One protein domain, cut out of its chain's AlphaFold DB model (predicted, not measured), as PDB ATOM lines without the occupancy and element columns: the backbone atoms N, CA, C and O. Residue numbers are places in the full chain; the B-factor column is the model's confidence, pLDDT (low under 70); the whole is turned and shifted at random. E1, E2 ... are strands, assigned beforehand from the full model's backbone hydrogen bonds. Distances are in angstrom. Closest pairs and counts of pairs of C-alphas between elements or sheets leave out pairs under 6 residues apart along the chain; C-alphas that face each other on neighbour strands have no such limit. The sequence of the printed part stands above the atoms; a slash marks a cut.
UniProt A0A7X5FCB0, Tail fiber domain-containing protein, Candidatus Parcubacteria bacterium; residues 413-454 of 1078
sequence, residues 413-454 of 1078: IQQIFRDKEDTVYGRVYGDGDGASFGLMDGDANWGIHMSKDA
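Overview. This is residues 413 to 454 of the 1078 residues of the protein "Tail fiber domain-containing protein" of Candidatus Parcubacteria bacterium (UniProt A0A7X5FCB0). A single thin sheet of four strands, folding back and forth in tight hairpins, makes the domain, with both faces bare. The printed part has 42 residues, with no named helix and strands E1, E2, E3, E4, an all-strand antiparallel meander, each strand neighbour to the one before. It is only just loose, close to compact, with a radius of gyration of the C-alphas of 11.2 A; its outline is a rod, 38 by 18 by 9 A.

Along the chain. Find C-alpha 413 at (135.616, 148.921, 182.996); E1 runs from there to 418, 15.9 A. Then come E2, residues 424 to 430, 17.2 A; E3, 436 to 441, 16.5 A; and E4, 446 to 451, 16.3 A, ending at (133.124, 134.908, 178.541).

Arrangement. E1 and E2 are antiparallel at 164 degrees; look at N 415 and O 428, 2.8 A. For E2 and E3, 177 degrees, see N 427 and O 440, 2.8 A. For E3 and E4, 175 degrees, see N 450 and O 437, 2.8 A. Edge strands E1 and E4 are apart.

Size, cuts and confidence. The farthest C-alphas, of Glu 421 and Asp 453, are 38.0 A apart. The printed part has no cut and no long link. Residues 413 to 414, 419 to 420 and 431 to 435 have pLDDT under 70.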
ATOM      1  N   ILE A 413     134.792 147.952 183.727       63.34
ATOM      2  CA  ILE A 413     135.616 148.921 182.996       63.34
ATOM      3  C   ILE A 413     134.964 149.137 181.625       63.34
ATOM      4  O   ILE A 413     134.792 148.180 180.873       63.34
ATOM      5  N   GLN A 414     134.563 150.372 181.293       69.50
ATOM      6  CA  GLN A 414     133.820 150.682 180.059       69.50
ATOM      7  C   GLN A 414     134.425 151.861 179.288       69.50
ATOM      8  O   GLN A 414     134.573 152.958 179.830       69.50
ATOM      9  N   GLN A 415     134.670 151.673 177.991       75.38
ATOM     10  CA  GLN A 415     134.875 152.752 177.027       75.38
ATOM     11  C   GLN A 415     133.534 153.064 176.348       75.38
ATOM     12  O   GLN A 415     132.999 152.254 175.590       75.38
ATOM     13  N   ILE A 416     132.982 154.243 176.640       74.38
ATOM     14  CA  ILE A 416     131.647 154.666 176.201       74.38
ATOM     15  C   ILE A 416     131.763 155.569 174.968       74.38
ATOM     16  O   ILE A 416     132.366 156.643 175.030       74.38
ATOM     17  N   PHE A 417     131.136 155.163 173.864       78.00
ATOM     18  CA  PHE A 417     131.021 155.957 172.644       78.00
ATOM     19  C   PHE A 417     129.727 156.768 172.696       78.00
ATOM     20  O   PHE A 417     128.631 156.207 172.703       78.00
ATOM     21  N   ARG A 418     129.865 158.094 172.742       79.12
ATOM     22  CA  ARG A 418     128.762 159.058 172.838       79.12
ATOM     23  C   ARG A 418     128.998 160.269 171.946       79.12
ATOM     24  O   ARG A 418     130.149 160.591 171.645       79.12
ATOM     25  N   ASP A 419     127.927 160.936 171.536       69.69
ATOM     26  CA  ASP A 419     128.019 162.218 170.834       69.69
ATOM     27  C   ASP A 419     128.155 163.415 171.800       69.69
ATOM     28  O   ASP A 419     128.272 163.287 173.019       69.69
ATOM     29  N   LYS A 420     128.142 164.617 171.216       69.75
ATOM     30  CA  LYS A 420     128.113 165.915 171.910       69.75
ATOM     31  C   LYS A 420     126.827 166.186 172.713       69.75
ATOM     32  O   LYS A 420     126.790 167.172 173.441       69.75
ATOM     33  N   GLU A 421     125.783 165.382 172.527       79.19
ATOM     34  CA  GLU A 421     124.469 165.489 173.176       79.19
ATOM     35  C   GLU A 421     124.306 164.436 174.292       79.19
ATOM     36  O   GLU A 421     123.244 164.329 174.898       79.19
ATOM     37  N   ASP A 422     125.398 163.728 174.619       73.25
ATOM     38  CA  ASP A 422     125.498 162.658 175.621       73.25
ATOM     39  C   ASP A 422     124.686 161.390 175.272       73.25
ATOM     40  O   ASP A 422     124.494 160.504 176.108       73.25
ATOM     41  N   THR A 423     124.262 161.255 174.008       77.06
ATOM     42  CA  THR A 423     123.626 160.038 173.490       77.06
ATOM     43  C   THR A 423     124.671 158.934 173.406       77.06
ATOM     44  O   THR A 423     125.630 159.046 172.640       77.06
ATOM     45  N   VAL A 424     124.501 157.852 174.168       81.94
ATOM     46  CA  VAL A 424     125.383 156.681 174.076       81.94
ATOM     47  C   VAL A 424     124.998 155.847 172.855       81.94
ATOM     48  O   VAL A 424     123.858 155.414 172.734       81.94
ATOM     49  N   TYR A 425     125.962 155.586 171.974       78.88
ATOM     50  CA  TYR A 425     125.798 154.729 170.793       78.88
ATOM     51  C   TYR A 425     126.262 153.298 171.044       78.88
ATOM     52  O   TYR A 425     125.724 152.362 170.461       78.88
ATOM     53  N   GLY A 426     127.255 153.124 171.915       81.06
ATOM     54  CA  GLY A 426     127.747 151.807 172.279       81.06
ATOM     55  C   GLY A 426     128.870 151.848 173.300       81.06
ATOM     56  O   GLY A 426     129.352 152.915 173.692       81.06
ATOM     57  N   ARG A 427     129.265 150.664 173.756       83.38
ATOM     58  CA  ARG A 427     130.251 150.465 174.820       83.38
ATOM     59  C   ARG A 427     131.152 149.289 174.467       83.38
ATOM     60  O   ARG A 427     130.649 148.228 174.105       83.38
ATOM     61  N   VAL A 428     132.461 149.469 174.617       84.50
ATOM     62  CA  VAL A 428     133.406 148.356 174.798       84.50
ATOM     63  C   VAL A 428     133.564 148.190 176.302       84.50
ATOM     64  O   VAL A 428     133.800 149.187 176.987       84.50
ATOM     65  N   TYR A 429     133.416 146.980 176.831       77.56
ATOM     66  CA  TYR A 429     133.518 146.758 178.270       77.56
ATOM     67  C   TYR A 429     134.243 145.460 178.633       77.56
ATOM     68  O   TYR A 429     134.232 144.493 177.872       77.56
ATOM     69  N   GLY A 430     134.842 145.449 179.822       72.94
ATOM     70  CA  GLY A 430     135.323 144.254 180.509       72.94
ATOM     71  C   GLY A 430     134.817 144.240 181.949       72.94
ATOM     72  O   GLY A 430     134.774 145.284 182.605       72.94
ATOM     73  N   ASP A 431     134.405 143.073 182.435       68.00
ATOM     74  CA  ASP A 431     133.978 142.917 183.827       68.00
ATOM     75  C   ASP A 431     135.190 143.007 184.771       68.00
ATOM     76  O   ASP A 431     136.280 142.536 184.446       68.00
ATOM     77  N   GLY A 432     135.013 143.638 185.939       61.12
ATOM     78  CA  GLY A 432     136.110 143.962 186.870       61.12
ATOM     79  C   GLY A 432     136.783 142.755 187.543       61.12
ATOM     80  O   GLY A 432     137.755 142.923 188.269       61.12
ATOM     81  N   ASP A 433     136.280 141.543 187.311       65.19
ATOM     82  CA  ASP A 433     136.871 140.265 187.724       65.19
ATOM     83  C   ASP A 433     137.640 139.555 186.585       65.19
ATOM     84  O   ASP A 433     138.205 138.478 186.784       65.19
ATOM     85  N   GLY A 434     137.659 140.136 185.379       64.75
ATOM     86  CA  GLY A 434     138.269 139.549 184.186       64.75
ATOM     87  C   GLY A 434     137.508 138.352 183.598       64.75
ATOM     88  O   GLY A 434     138.074 137.627 182.774       64.75
ATOM     89  N   ALA A 435     136.253 138.113 184.002       69.62
ATOM     90  CA  ALA A 435     135.469 136.956 183.559       69.62
ATOM     91  C   ALA A 435     134.814 137.131 182.175       69.62
ATOM     92  O   ALA A 435     134.536 136.133 181.496       69.62
ATOM     93  N   SER A 436     134.560 138.367 181.725       76.44
ATOM     94  CA  SER A 436     134.025 138.630 180.381       76.44
ATOM     95  C   SER A 436     134.490 139.952 179.761       76.44
ATOM     96  O   SER A 436     134.861 140.897 180.455       76.44
ATOM     97  N   PHE A 437     134.461 139.991 178.428       84.12
ATOM     98  CA  PHE A 437     134.713 141.156 177.579       84.12
ATOM     99  C   PHE A 437     133.609 141.247 176.518       84.12
ATOM    100  O   PHE A 437     133.152 140.217 176.016       84.12
ATOM    101  N   GLY A 438     133.164 142.447 176.143       84.31
ATOM    102  CA  GLY A 438     132.074 142.570 175.178       84.31
ATOM    103  C   GLY A 438     131.866 143.939 174.544       84.31
ATOM    104  O   GLY A 438     132.468 144.949 174.914       84.31
ATOM    105  N   LEU A 439     130.966 143.931 173.561       87.25
ATOM    106  CA  LEU A 439     130.458 145.089 172.833       87.25
ATOM    107  C   LEU A 439     128.942 145.173 173.036       87.25
ATOM    108  O   LEU A 439     128.254 144.165 172.869       87.25
ATOM    109  N   MET A 440     128.424 146.359 173.346       85.12
ATOM    110  CA  MET A 440     126.987 146.646 173.480       85.12
ATOM    111  C   MET A 440     126.607 147.930 172.742       85.12
ATOM    112  O   MET A 440     127.450 148.815 172.576       85.12
ATOM    113  N   ASP A 441     125.336 148.065 172.370       85.31
ATOM    114  CA  ASP A 441     124.707 149.347 172.044       85.31
ATOM    115  C   ASP A 441     124.425 150.203 173.302       85.31
ATOM    116  O   ASP A 441     124.800 149.870 174.432       85.31
ATOM    117  N   GLY A 442     123.855 151.396 173.107       78.00
ATOM    118  CA  GLY A 442     123.707 152.394 174.170       78.00
ATOM    119  C   GLY A 442     122.765 152.000 175.308       78.00
ATOM    120  O   GLY A 442     123.039 152.336 176.467       78.00
ATOM    121  N   ASP A 443     121.701 151.269 174.985       80.38
ATOM    122  CA  ASP A 443     120.669 150.766 175.897       80.38
ATOM    123  C   ASP A 443     120.858 149.280 176.280       80.38
ATOM    124  O   ASP A 443     120.069 148.752 177.064       80.38
ATOM    125  N   ALA A 444     121.940 148.650 175.801       75.06
ATOM    126  CA  ALA A 444     122.320 147.250 176.011       75.06
ATOM    127  C   ALA A 444     121.324 146.207 175.459       75.06
ATOM    128  O   ALA A 444     121.392 145.030 175.826       75.06
ATOM    129  N   ASN A 445     120.427 146.609 174.549       82.06
ATOM    130  CA  ASN A 445     119.499 145.699 173.885       82.06
ATOM    131  C   ASN A 445     120.197 144.762 172.885       82.06
ATOM    132  O   ASN A 445     119.720 143.638 172.686       82.06
ATOM    133  N   TRP A 446     121.298 145.192 172.267       87.06
ATOM    134  CA  TRP A 446     122.091 144.417 171.310       87.06
ATOM    135  C   TRP A 446     123.565 144.358 171.717       87.06
ATOM    136  O   TRP A 446     124.167 145.356 172.112       87.06
ATOM    137  N   GLY A 447     124.184 143.184 171.579       87.56
ATOM    138  CA  GLY A 447     125.604 143.045 171.891       87.56
ATOM    139  C   GLY A 447     126.214 141.673 171.633       87.56
ATOM    140  O   GLY A 447     125.517 140.678 171.410       87.56
ATOM    141  N   ILE A 448     127.544 141.631 171.698       90.81
ATOM    142  CA  ILE A 448     128.370 140.423 171.621       90.81
ATOM    143  C   ILE A 448     129.177 140.329 172.915       90.81
ATOM    144  O   ILE A 448     129.955 141.230 173.221       90.81
ATOM    145  N   HIS A 449     128.992 139.250 173.675       88.00
ATOM    146  CA  HIS A 449     129.711 139.011 174.931       88.00
ATOM    147  C   HIS A 449     130.604 137.782 174.777       88.00
ATOM    148  O   HIS A 449     130.136 136.732 174.332       88.00
ATOM    149  N   MET A 450     131.854 137.889 175.211       88.50
ATOM    150  CA  MET A 450     132.842 136.817 175.235       88.50
ATOM    151  C   MET A 450     133.199 136.532 176.696       88.50
ATOM    152  O   MET A 450     133.855 137.334 177.355       88.50
ATOM    153  N   SER A 451     132.736 135.398 177.219       85.31
ATOM    154  CA  SER A 451     133.124 134.908 178.541       85.31
ATOM    155  C   SER A 451     134.431 134.134 178.423       85.31
ATOM    156  O   SER A 451     134.548 133.242 177.575       85.31
ATOM    157  N   LYS A 452     135.399 134.474 179.278       77.75
ATOM    158  CA  LYS A 452     136.706 133.823 179.339       77.75
ATOM    159  C   LYS A 452     136.526 132.311 179.509       77.75
ATOM    160  O   LYS A 452     135.804 131.861 180.394       77.75
ATOM    161  N   ASP A 453     137.140 131.549 178.607       78.31
ATOM    162  CA  ASP A 453     137.193 130.081 178.585       78.31
ATOM    163  C   ASP A 453     135.839 129.329 178.584       78.31
ATOM    164  O   ASP A 453     135.808 128.110 178.761       78.31
ATOM    165  N   ALA A 454     134.714 130.010 178.312       84.88
ATOM    166  CA  ALA A 454     133.378 129.407 178.382       84.88
ATOM    167  C   ALA A 454     132.547 129.530 177.088       84.88
ATOM    168  O   ALA A 454     132.118 128.513 176.531       84.88
TER     169      ALA A 454